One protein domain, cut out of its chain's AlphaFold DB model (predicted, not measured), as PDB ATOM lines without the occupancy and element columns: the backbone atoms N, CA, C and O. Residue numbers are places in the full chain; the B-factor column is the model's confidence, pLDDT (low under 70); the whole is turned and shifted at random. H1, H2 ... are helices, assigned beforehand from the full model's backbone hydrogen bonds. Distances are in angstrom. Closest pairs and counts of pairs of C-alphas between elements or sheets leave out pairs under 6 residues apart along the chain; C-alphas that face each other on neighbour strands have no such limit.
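AT A GLANCE: This is residues 35 to 123 of the 137 residues of an uncharacterized protein of Nocardioides sp. Root682 (UniProt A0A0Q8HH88). Three helices, H3, H1 and H5, meet the longest helix, H4, at successive places along it, with H3 and H1 crossing it steeply and H5 folding back at its far end to reach H1. At the other end of the long axis lies a loop with the very short H2, and the link after it folds back to the helices, where residues 70 to 71 and 79 to 80 make a short antiparallel pairing. The printed part has 89 residues with five named helices, H1 to H5 in order along it, and no named strand; its class is all helix. It is compact, with a radius of gyration of the C-alphas of 13.3 A, and elongated in outline, spanning 45 by 27 by 18 A.

HOW THE PARTS SIT: H1, residues 35 to 49, touches H4, residues 96 to 112, at about perpendicular, 81 degrees; the closest C-alphas are those of Val 44 and Ile 107, 6.0 A apart, and H4 touches H1 with its residues 103 to 110 alone. With its residues 37 to 41 alone, H1 touches H5, residues 114 to 121, at a steep tilt of 44 degrees, opposite ways; the closest C-alphas, of Val 37 and Val 121, are 5.6 A apart. H2, residues 55 to 58, touches no helix. H3, residues 82 to 91, is near H1, with 6 pairs of C-alphas within 10 A. H3 touches residues 96 to 100 of H4 at about perpendicular, 74 degrees, the closest C-alphas being those of Ile 89 and Gly 99, 5.2 A apart. H4, the hub, touches three helices, and the packing is mostly crossed, with no touching pair at a shallow tilt. H4 and H5 touch only at the corner by their link, where the closest C-alphas, of Ala 110 and Tyr 117, are 5.2 A apart. H3 and H5 are apart. In H1, H3, H4 and H5 every O i to N i+4 pair is within hydrogen-bond range; H2 is too short for such a pair.

IN THESE COORDINATES: H1 begins at C-alpha 35, (132.051, 149.875, 125.759), and is 20.8 A long from first to last C-alpha. H2 has four residues, Pro 55 to Ala 58. H3, Glu 82 to Val 91, is 14.5 A long. H4 runs 23.5 A from C-alpha 96 at (121.997, 152.071, 145.422) to Arg 112. H5, Pro 114 to Val 121, is 10.3 A long and ends at C-alpha 121, (141.899, 152.159, 129.341).

THE WHOLE: The two C-alphas farthest apart are those of Gly 64 and Gly 123, 44.9 A. The printed part has no cut. The link from H2 to H3, residues 59 to 81, is long; the other links are tight. The mean pLDDT of the printed part is 73.4, and residues 51 to 80 are under 70.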
ATOM      1  N   SER A  35     133.102 149.142 125.036       88.44
ATOM      2  CA  SER A  35     132.051 149.875 125.759       88.44
ATOM      3  C   SER A  35     132.301 149.934 127.270       88.44
ATOM      4  O   SER A  35     131.985 150.930 127.906       88.44
ATOM      5  N   LEU A  36     132.896 148.899 127.867       86.38
ATOM      6  CA  LEU A  36     133.237 148.914 129.293       86.38
ATOM      7  C   LEU A  36     134.402 149.850 129.613       86.38
ATOM      8  O   LEU A  36     134.447 150.415 130.704       86.38
ATOM      9  N   VAL A  37     135.359 149.982 128.698       88.38
ATOM     10  CA  VAL A  37     136.460 150.940 128.832       88.38
ATOM     11  C   VAL A  37     135.945 152.373 128.697       88.38
ATOM     12  O   VAL A  37     136.358 153.238 129.473       88.38
ATOM     13  N   GLU A  38     135.019 152.614 127.767       90.69
ATOM     14  CA  GLU A  38     134.317 153.896 127.622       90.69
ATOM     15  C   GLU A  38     133.567 154.247 128.915       90.69
ATOM     16  O   GLU A  38     133.852 155.286 129.505       90.69
ATOM     17  N   ASP A  39     132.754 153.325 129.448       90.00
ATOM     18  CA  ASP A  39     132.054 153.509 130.728       90.00
ATOM     19  C   ASP A  39     133.020 153.902 131.864       90.00
ATOM     20  O   ASP A  39     132.741 154.800 132.655       90.00
ATOM     21  N   TRP A  40     134.171 153.228 131.986       89.69
ATOM     22  CA  TRP A  40     135.159 153.543 133.027       89.69
ATOM     23  C   TRP A  40     135.788 154.922 132.839       89.69
ATOM     24  O   TRP A  40     136.069 155.608 133.822       89.69
ATOM     25  N   THR A  41     136.032 155.318 131.594       90.69
ATOM     26  CA  THR A  41     136.602 156.627 131.259       90.69
ATOM     27  C   THR A  41     135.608 157.739 131.577       90.69
ATOM     28  O   THR A  41     135.975 158.720 132.227       90.69
ATOM     29  N   ASP A  42     134.341 157.548 131.220       92.81
ATOM     30  CA  ASP A  42     133.265 158.498 131.496       92.81
ATOM     31  C   ASP A  42     132.995 158.625 132.995       92.81
ATOM     32  O   ASP A  42     132.849 159.735 133.499       92.81
ATOM     33  N   LEU A  43     133.015 157.519 133.746       89.94
ATOM     34  CA  LEU A  43     132.832 157.543 135.201       89.94
ATOM     35  C   LEU A  43     133.961 158.276 135.930       89.94
ATOM     36  O   LEU A  43     133.702 158.996 136.894       89.94
ATOM     37  N   VAL A  44     135.206 158.108 135.481       88.12
ATOM     38  CA  VAL A  44     136.355 158.825 136.051       88.12
ATOM     39  C   VAL A  44     136.312 160.303 135.676       88.12
ATOM     40  O   VAL A  44     136.541 161.147 136.536       88.12
ATOM     41  N   THR A  45     135.947 160.620 134.433       89.81
ATOM     42  CA  THR A  45     135.764 162.004 133.970       89.81
ATOM     43  C   THR A  45     134.642 162.698 134.740       89.81
ATOM     44  O   THR A  45     134.806 163.824 135.201       89.81
ATOM     45  N   TRP A  46     133.515 162.012 134.939       89.38
ATOM     46  CA  TRP A  46     132.414 162.493 135.766       89.38
ATOM     47  C   TRP A  46     132.881 162.753 137.198       89.38
ATOM     48  O   TRP A  46     132.586 163.811 137.750       89.38
ATOM     49  N   ALA A  47     133.641 161.827 137.787       84.81
ATOM     50  CA  ALA A  47     134.133 161.969 139.151       84.81
ATOM     51  C   ALA A  47     135.088 163.160 139.292       84.81
ATOM     52  O   ALA A  47     134.944 163.922 140.239       84.81
ATOM     53  N   ASP A  48     136.002 163.369 138.340       82.38
ATOM     54  CA  ASP A  48     136.894 164.536 138.303       82.38
ATOM     55  C   ASP A  48     136.100 165.856 138.252       82.38
ATOM     56  O   ASP A  48     136.335 166.762 139.048       82.38
ATOM     57  N   GLN A  49     135.064 165.925 137.407       79.56
ATOM     58  CA  GLN A  49     134.189 167.099 137.281       79.56
ATOM     59  C   GLN A  49     133.321 167.370 138.519       79.56
ATOM     60  O   GLN A  49     132.981 168.520 138.787       79.56
ATOM     61  N   HIS A  50     132.952 166.324 139.261       74.00
ATOM     62  CA  HIS A  50     132.103 166.410 140.456       74.00
ATOM     63  C   HIS A  50     132.910 166.274 141.755       74.00
ATOM     64  O   HIS A  50     132.331 166.114 142.833       74.00
ATOM     65  N   THR A  51     134.242 166.357 141.659       67.88
ATOM     66  CA  THR A  51     135.131 166.384 142.813       67.88
ATOM     67  C   THR A  51     134.982 167.716 143.527       67.88
ATOM     68  O   THR A  51     135.312 168.784 143.014       67.88
ATOM     69  N   VAL A  52     134.532 167.638 144.766       62.25
ATOM     70  CA  VAL A  52     134.465 168.752 145.687       62.25
ATOM     71  C   VAL A  52     135.835 168.922 146.340       62.25
ATOM     72  O   VAL A  52     136.296 168.055 147.080       62.25
ATOM     73  N   THR A  53     136.496 170.052 146.084       54.47
ATOM     74  CA  THR A  53     137.837 170.341 146.633       54.47
ATOM     75  C   THR A  53     137.806 171.187 147.908       54.47
ATOM     76  O   THR A  53     138.829 171.327 148.578       54.47
ATOM     77  N   THR A  54     136.637 171.711 148.287       47.19
ATOM     78  CA  THR A  54     136.446 172.547 149.482       47.19
ATOM     79  C   THR A  54     135.174 172.150 150.243       47.19
ATOM     80  O   THR A  54     134.155 171.916 149.589       47.19
ATOM     81  N   PRO A  55     135.166 172.124 151.590       47.28
ATOM     82  CA  PRO A  55     133.975 171.817 152.397       47.28
ATOM     83  C   PRO A  55     132.732 172.645 152.027       47.28
ATOM     84  O   PRO A  55     131.608 172.153 152.093       47.28
ATOM     85  N   GLU A  56     132.927 173.883 151.574       48.94
ATOM     86  CA  GLU A  56     131.870 174.811 151.160       48.94
ATOM     87  C   GLU A  56     131.177 174.397 149.850       48.94
ATOM     88  O   GLU A  56     130.018 174.737 149.635       48.94
ATOM     89  N   GLN A  57     131.865 173.646 148.985       45.53
ATOM     90  CA  GLN A  57     131.298 173.052 147.768       45.53
ATOM     91  C   GLN A  57     130.640 171.688 148.049       45.53
ATOM     92  O   GLN A  57     129.803 171.248 147.264       45.53
ATOM     93  N   ALA A  58     131.003 171.017 149.157       43.12
ATOM     94  CA  ALA A  58     130.351 169.777 149.590       43.12
ATOM     95  C   ALA A  58     128.936 170.108 150.053       43.12
ATOM     96  O   ALA A  58     127.973 169.494 149.607       43.12
ATOM     97  N   ALA A  59     128.841 171.165 150.864       42.34
ATOM     98  CA  ALA A  59     127.620 171.708 151.425       42.34
ATOM     99  C   ALA A  59     126.776 172.451 150.376       42.34
ATOM    100  O   ALA A  59     126.572 173.663 150.456       42.34
ATOM    101  N   THR A  60     126.220 171.729 149.404       41.09
ATOM    102  CA  THR A  60     125.087 172.274 148.652       41.09
ATOM    103  C   THR A  60     123.857 172.167 149.551       41.09
ATOM    104  O   THR A  60     123.261 171.101 149.674       41.09
ATOM    105  N   ILE A  61     123.497 173.259 150.235       37.59
ATOM    106  CA  ILE A  61     122.239 173.343 150.990       37.59
ATOM    107  C   ILE A  61     121.096 173.267 149.977       37.59
ATOM    108  O   ILE A  61     120.718 174.266 149.367       37.59
ATOM    109  N   ILE A  62     120.532 172.076 149.814       41.34
ATOM    110  CA  ILE A  62     119.201 171.892 149.251       41.34
ATOM    111  C   ILE A  62     118.310 171.550 150.443       41.34
ATOM    112  O   ILE A  62     118.467 170.515 151.081       41.34
ATOM    113  N   ASP A  63     117.420 172.480 150.783       42.88
ATOM    114  CA  ASP A  63     116.321 172.261 151.731       42.88
ATOM    115  C   ASP A  63     116.732 171.833 153.163       42.88
ATOM    116  O   ASP A  63     116.086 171.014 153.811       42.88
ATOM    117  N   GLY A  64     117.830 172.396 153.685       37.62
ATOM    118  CA  GLY A  64     118.232 172.218 155.091       37.62
ATOM    119  C   GLY A  64     118.957 170.907 155.418       37.62
ATOM    120  O   GLY A  64     119.252 170.659 156.587       37.62
ATOM    121  N   VAL A  65     119.295 170.095 154.413       39.91
ATOM    122  CA  VAL A  65     120.157 168.914 154.566       39.91
ATOM    123  C   VAL A  65     121.592 169.300 154.200       39.91
ATOM    124  O   VAL A  65     121.854 169.773 153.096       39.91
ATOM    125  N   ILE A  66     122.530 169.127 155.134       42.09
ATOM    126  CA  ILE A  66     123.961 169.299 154.856       42.09
ATOM    127  C   ILE A  66     124.431 168.048 154.105       42.09
ATOM    128  O   ILE A  66     124.764 167.038 154.725       42.09
ATOM    129  N   ASP A  67     124.443 168.106 152.773       48.50
ATOM    130  CA  ASP A  67     125.188 167.141 151.960       48.50
ATOM    131  C   ASP A  67     126.670 167.358 152.278       48.50
ATOM    132  O   ASP A  67     127.235 168.402 151.981       48.50
ATOM    133  N   THR A  68     127.283 166.445 153.025       49.31
ATOM    134  CA  THR A  68     128.667 166.638 153.497       49.31
ATOM    135  C   THR A  68     129.682 166.059 152.506       49.31
ATOM    136  O   THR A  68     130.883 166.070 152.771       49.31
ATOM    137  N   GLY A  69     129.211 165.571 151.351       49.00
ATOM    138  CA  GLY A  69     129.994 164.750 150.441       49.00
ATOM    139  C   GLY A  69     130.235 163.361 151.034       49.00
ATOM    140  O   GLY A  69     130.543 163.198 152.215       49.00
ATOM    141  N   VAL A  70     130.097 162.326 150.210       55.06
ATOM    142  CA  VAL A  70     130.440 160.957 150.601       55.06
ATOM    143  C   VAL A  70     131.807 160.628 150.011       55.06
ATOM    144  O   VAL A  70     132.022 160.864 148.817       55.06
ATOM    145  N   PRO A  71     132.742 160.061 150.795       52.22
ATOM    146  CA  PRO A  71     133.948 159.487 150.221       52.22
ATOM    147  C   PRO A  71     133.531 158.329 149.313       52.22
ATOM    148  O   PRO A  71     133.037 157.297 149.771       52.22
ATOM    149  N   ILE A  72     133.686 158.512 148.000       55.44
ATOM    150  CA  ILE A  72     133.347 157.468 147.027       55.44
ATOM    151  C   ILE A  72     134.370 156.312 147.078       55.44
ATOM    152  O   ILE A  72     134.073 155.188 146.669       55.44
ATOM    153  N   ALA A  73     135.560 156.570 147.621       57.12
ATOM    154  CA  ALA A  73     136.678 155.637 147.718       57.12
ATOM    155  C   ALA A  73     137.449 155.832 149.049       57.12
ATOM    156  O   ALA A  73     136.983 156.565 149.923       57.12
ATOM    157  N   GLY A  74     138.568 155.123 149.250       47.97
ATOM    158  CA  GLY A  74     139.353 155.192 150.495       47.97
ATOM    159  C   GLY A  74     140.034 156.552 150.730       47.97
ATOM    160  O   GLY A  74     139.848 157.492 149.958       47.97
ATOM    161  N   ASP A  75     140.852 156.666 151.785       46.97
ATOM    162  CA  ASP A  75     141.601 157.897 152.107       46.97
ATOM    163  C   ASP A  75     142.307 158.491 150.869       46.97
ATOM    164  O   ASP A  75     143.133 157.830 150.230       46.97
ATOM    165  N   GLY A  76     141.992 159.755 150.554       50.31
ATOM    166  CA  GLY A  76     142.528 160.497 149.404       50.31
ATOM    167  C   GLY A  76     141.637 160.513 148.154       50.31
ATOM    168  O   GLY A  76     142.015 161.133 147.161       50.31
ATOM    169  N   ALA A  77     140.475 159.858 148.185       54.84
ATOM    170  CA  ALA A  77     139.490 159.923 147.111       54.84
ATOM    171  C   ALA A  77     138.745 161.268 147.070       54.84
ATOM    172  O   ALA A  77     138.509 161.868 148.125       54.84
ATOM    173  N   PRO A  78     138.336 161.730 145.874       58.03
ATOM    174  CA  PRO A  78     137.534 162.937 145.736       58.03
ATOM    175  C   PRO A  78     136.237 162.829 146.548       58.03
ATOM    176  O   PRO A  78     135.528 161.820 146.478       58.03
ATOM    177  N   LEU A  79     135.923 163.874 147.321       64.25
ATOM    178  CA  LEU A  79     134.600 164.017 147.923       64.25
ATOM    179  C   LEU A  79     133.622 164.345 146.804       64.25
ATOM    180  O   LEU A  79     133.869 165.251 146.013       64.25
ATOM    181  N   VAL A  80     132.515 163.622 146.731       67.94
ATOM    182  CA  VAL A  80     131.457 163.896 145.760       67.94
ATOM    183  C   VAL A  80     130.142 163.947 146.516       67.94
ATOM    184  O   VAL A  80     129.917 163.167 147.444       67.94
ATOM    185  N   SER A  81     129.285 164.888 146.132       71.62
ATOM    186  CA  SER A  81     127.926 165.002 146.662       71.62
ATOM    187  C   SER A  81     127.186 163.667 146.552       71.62
ATOM    188  O   SER A  81     127.210 162.997 145.511       71.62
ATOM    189  N   GLU A  82     126.504 163.285 147.631       75.00
ATOM    190  CA  GLU A  82     125.734 162.045 147.661       75.00
ATOM    191  C   GLU A  82     124.605 162.060 146.625       75.00
ATOM    192  O   GLU A  82     124.323 161.039 145.994       75.00
ATOM    193  N   PHE A  83     124.000 163.228 146.407       78.62
ATOM    194  CA  PHE A  83     122.930 163.418 145.436       78.62
ATOM    195  C   PHE A  83     123.390 163.116 144.001       78.62
ATOM    196  O   PHE A  83     122.788 162.273 143.331       78.62
ATOM    197  N   HIS A  84     124.492 163.729 143.556       81.75
ATOM    198  CA  HIS A  84     125.034 163.501 142.211       81.75
ATOM    199  C   HIS A  84     125.443 162.036 142.005       81.75
ATOM    200  O   HIS A  84     125.219 161.460 140.939       81.75
ATOM    201  N   LEU A  85     125.986 161.390 143.044       83.88
ATOM    202  CA  LEU A  85     126.290 159.963 142.990       83.88
ATOM    203  C   LEU A  85     125.025 159.108 142.814       83.88
ATOM    204  O   LEU A  85     125.052 158.120 142.078       83.88
ATOM    205  N   MET A  86     123.920 159.451 143.482       86.88
ATOM    206  CA  MET A  86     122.674 158.686 143.358       86.88
ATOM    207  C   MET A  86     122.047 158.842 141.972       86.88
ATOM    208  O   MET A  86     121.557 157.853 141.425       86.88
ATOM    209  N   GLU A  87     122.112 160.035 141.382       90.19
ATOM    210  CA  GLU A  87     121.663 160.272 140.007       90.19
ATOM    211  C   GLU A  87     122.450 159.414 139.010       90.19
ATOM    212  O   GLU A  87     121.859 158.675 138.220       90.19
ATOM    213  N   LEU A  88     123.782 159.418 139.113       89.81
ATOM    214  CA  LEU A  88     124.635 158.574 138.284       89.81
ATOM    215  C   LEU A  88     124.280 157.085 138.429       89.81
ATOM    216  O   LEU A  88     124.159 156.366 137.438       89.81
ATOM    217  N   ILE A  89     124.086 156.601 139.657       90.50
ATOM    218  CA  ILE A  89     123.721 155.199 139.907       90.50
ATOM    219  C   ILE A  89     122.373 154.842 139.270       90.50
ATOM    220  O   ILE A  89     122.229 153.738 138.729       90.50
ATOM    221  N   ALA A  90     121.411 155.766 139.301       92.81
ATOM    222  CA  ALA A  90     120.122 155.596 138.645       92.81
ATOM    223  C   ALA A  90     120.269 155.534 137.115       92.81
ATOM    224  O   ALA A  90     119.686 154.644 136.495       92.81
ATOM    225  N   VAL A  91     121.102 156.397 136.514       94.62
ATOM    226  CA  VAL A  91     121.432 156.360 135.074       94.62
ATOM    227  C   VAL A  91     122.065 155.023 134.682       94.62
ATOM    228  O   VAL A  91     121.705 154.439 133.662       94.62
ATOM    229  N   LEU A  92     122.944 154.476 135.528       90.38
ATOM    230  CA  LEU A  92     123.557 153.158 135.329       90.38
ATOM    231  C   LEU A  92     122.583 151.980 135.536       90.38
ATOM    232  O   LEU A  92     122.978 150.824 135.358       90.38
ATOM    233  N   GLY A  93     121.340 152.234 135.961       93.75
ATOM    234  CA  GLY A  93     120.330 151.207 136.221       93.75
ATOM    235  C   GLY A  93     120.722 150.230 137.336       93.75
ATOM    236  O   GLY A  93     120.355 149.053 137.290       93.75
ATOM    237  N   ARG A  94     121.522 150.677 138.313       91.19
ATOM    238  CA  ARG A  94     122.028 149.838 139.412       91.19
ATOM    239  C   ARG A  94     121.248 150.098 140.700       91.19
ATOM    240  O   ARG A  94     120.704 151.178 140.906       91.19
ATOM    241  N   SER A  95     121.219 149.111 141.598       92.12
ATOM    242  CA  SER A  95     120.743 149.352 142.966       92.12
ATOM    243  C   SER A  95     121.663 150.352 143.682       92.12
ATOM    244  O   SER A  95     122.851 150.386 143.356       92.12
ATOM    245  N   PRO A  96     121.176 151.109 144.683       84.88
ATOM    246  CA  PRO A  96     121.997 152.071 145.422       84.88
ATOM    247  C   PRO A  96     123.299 151.463 145.964       84.88
ATOM    248  O   PRO A  96     124.387 151.925 145.625       84.88
ATOM    249  N   ASP A  97     123.207 150.359 146.710       83.81
ATOM    250  CA  ASP A  97     124.379 149.705 147.308       83.81
ATOM    251  C   ASP A  97     125.335 149.139 146.250       83.81
ATOM    252  O   ASP A  97     126.556 149.292 146.330       83.81
ATOM    253  N   GLY A  98     124.781 148.496 145.217       81.31
ATOM    254  CA  GLY A  98     125.568 147.903 144.138       81.31
ATOM    255  C   GLY A  98     126.243 148.951 143.255       81.31
ATOM    256  O   GLY A  98     127.361 148.734 142.790       81.31
ATOM    257  N   GLY A  99     125.576 150.085 143.039       85.81
ATOM    258  CA  GLY A  99     126.077 151.234 142.301       85.81
ATOM    259  C   GLY A  99     127.223 151.923 143.032       85.81
ATOM    260  O   GLY A  99     128.278 152.109 142.431       85.81
ATOM    261  N   ARG A 100     127.076 152.191 144.338       85.12
ATOM    262  CA  ARG A 100     128.145 152.782 145.165       85.12
ATOM    263  C   ARG A 100     129.396 151.915 145.151       85.12
ATOM    264  O   ARG A 100     130.480 152.400 144.853       85.12
ATOM    265  N   ALA A 101     129.238 150.610 145.378       81.88
ATOM    266  CA  ALA A 101     130.356 149.672 145.325       81.88
ATOM    267  C   ALA A 101     130.982 149.570 143.920       81.88
ATOM    268  O   ALA A 101     132.182 149.333 143.780       81.88
ATOM    269  N   TYR A 102     130.185 149.711 142.859       84.50
ATOM    270  CA  TYR A 102     130.681 149.679 141.486       84.50
ATOM    271  C   TYR A 102     131.509 150.925 141.153       84.50
ATOM    272  O   TYR A 102     132.681 150.781 140.806       84.50
ATOM    273  N   VAL A 103     130.921 152.111 141.319       87.44
ATOM    274  CA  VAL A 103     131.539 153.413 141.028       87.44
ATOM    275  C   VAL A 103     132.761 153.642 141.921       87.44
ATOM    276  O   VAL A 103     133.833 153.979 141.419       87.44
ATOM    277  N   GLY A 104     132.650 153.322 143.215       83.19
ATOM    278  CA  GLY A 104     133.743 153.445 144.177       83.19
ATOM    279  C   GLY A 104     134.998 152.674 143.795       83.19
ATOM    280  O   GLY A 104     136.094 153.210 143.870       83.19
ATOM    281  N   ARG A 105     134.865 151.443 143.285       81.44
ATOM    282  CA  ARG A 105     136.031 150.651 142.848       81.44
ATOM    283  C   ARG A 105     136.718 151.216 141.608       81.44
ATOM    284  O   ARG A 105     137.929 151.063 141.479       81.44
ATOM    285  N   ILE A 106     135.959 151.804 140.685       84.56
ATOM    286  CA  ILE A 106     136.510 152.385 139.454       84.56
ATOM    287  C   ILE A 106     137.325 153.629 139.803       84.56
ATOM    288  O   ILE A 106     138.478 153.741 139.390       84.56
ATOM    289  N   ILE A 107     136.759 154.502 140.636       84.31
ATOM    290  CA  ILE A 107     137.424 155.713 141.125       84.31
ATOM    291  C   ILE A 107     138.624 155.345 142.007       84.31
ATOM    292  O   ILE A 107     139.730 155.810 141.768       84.31
ATOM    293  N   GLU A 108     138.480 154.411 142.947       80.56
ATOM    294  CA  GLU A 108     139.609 153.896 143.737       80.56
ATOM    295  C   GLU A 108     140.770 153.427 142.837       80.56
ATOM    296  O   GLU A 108     141.930 153.761 143.081       80.56
ATOM    297  N   CYS A 109     140.466 152.676 141.770       80.44
ATOM    298  CA  CYS A 109     141.462 152.185 140.817       80.44
ATOM    299  C   CYS A 109     142.160 153.333 140.076       80.44
ATOM    300  O   CYS A 109     143.390 153.351 139.995       80.44
ATOM    301  N   ALA A 110     141.392 154.299 139.570       83.44
ATOM    302  CA  ALA A 110     141.925 155.430 138.820       83.44
ATOM    303  C   ALA A 110     142.831 156.336 139.669       83.44
ATOM    304  O   ALA A 110     143.890 156.748 139.193       83.44
ATOM    305  N   TRP A 111     142.484 156.569 140.939       80.38
ATOM    306  CA  TRP A 111     143.265 157.436 141.826       80.38
ATOM    307  C   TRP A 111     144.429 156.715 142.524       80.38
ATOM    308  O   TRP A 111     145.513 157.285 142.646       80.38
ATOM    309  N   ARG A 112     144.261 155.462 142.980       78.44
ATOM    310  CA  ARG A 112     145.311 154.757 143.751       78.44
ATOM    311  C   ARG A 112     146.251 153.917 142.898       78.44
ATOM    312  O   ARG A 112     147.376 153.654 143.326       78.44
ATOM    313  N   LEU A 113     145.809 153.467 141.725       83.06
ATOM    314  CA  LEU A 113     146.555 152.553 140.857       83.06
ATOM    315  C   LEU A 113     146.572 153.068 139.402       83.06
ATOM    316  O   LEU A 113     146.161 152.346 138.488       83.06
ATOM    317  N   PRO A 114     147.109 154.277 139.137       82.44
ATOM    318  CA  PRO A 114     147.022 154.926 137.825       82.44
ATOM    319  C   PRO A 114     147.646 154.097 136.690       82.44
ATOM    320  O   PRO A 114     147.168 154.127 135.560       82.44
ATOM    321  N   ASN A 115     148.673 153.290 136.981       83.62
ATOM    322  CA  ASN A 115     149.279 152.381 135.998       83.62
ATOM    323  C   ASN A 115     148.347 151.222 135.602       83.62
ATOM    324  O   ASN A 115     148.341 150.798 134.443       83.62
ATOM    325  N   ILE A 116     147.564 150.706 136.556       83.88
ATOM    326  CA  ILE A 116     146.565 149.661 136.302       83.88
ATOM    327  C   ILE A 116     145.400 150.263 135.532       83.88
ATOM    328  O   ILE A 116     145.027 149.722 134.496       83.88
ATOM    329  N   TYR A 117     144.898 151.416 135.975       84.31
ATOM    330  CA  TYR A 117     143.850 152.146 135.271       84.31
ATOM    331  C   TYR A 117     144.238 152.453 133.819       84.31
ATOM    332  O   TYR A 117     143.504 152.093 132.903       84.31
ATOM    333  N   LYS A 118     145.442 152.989 133.581       86.12
ATOM    334  CA  LYS A 118     145.967 153.218 132.226       86.12
ATOM    335  C   LYS A 118     145.998 151.936 131.395       86.12
ATOM    336  O   LYS A 118     145.649 151.949 130.222       86.12
ATOM    337  N   SER A 119     146.388 150.817 132.000       83.88
ATOM    338  CA  SER A 119     146.405 149.524 131.311       83.88
ATOM    339  C   SER A 119     144.995 149.015 130.978       83.88
ATOM    340  O   SER A 119     144.829 148.362 129.951       83.88
ATOM    341  N   VAL A 120     143.986 149.325 131.798       83.94
ATOM    342  CA  VAL A 120     142.573 149.034 131.499       83.94
ATOM    343  C   VAL A 120     142.072 149.904 130.345       83.94
ATOM    344  O   VAL A 120     141.522 149.371 129.387       83.94
ATOM    345  N   VAL A 121     142.329 151.215 130.389       86.19
ATOM    346  CA  VAL A 121     141.899 152.159 129.341       86.19
ATOM    347  C   VAL A 121     142.560 151.871 127.990       86.19
ATOM    348  O   VAL A 121     141.944 152.014 126.943       86.19
ATOM    349  N   GLU A 122     143.798 151.384 127.989       85.44
ATOM    350  CA  GLU A 122     144.493 150.966 126.765       85.44
ATOM    351  C   GLU A 122     144.082 149.561 126.275       85.44
ATOM    352  O   GLU A 122     144.689 149.033 125.342       85.44
ATOM    353  N   GLY A 123     143.100 148.914 126.916       78.12
ATOM    354  CA  GLY A 123     142.645 147.563 126.570       78.12
ATOM    355  C   GLY A 123     143.688 146.469 126.825       78.12
ATOM    356  O   GLY A 123     143.537 145.339 126.362       78.12
TER     357      GLY A 123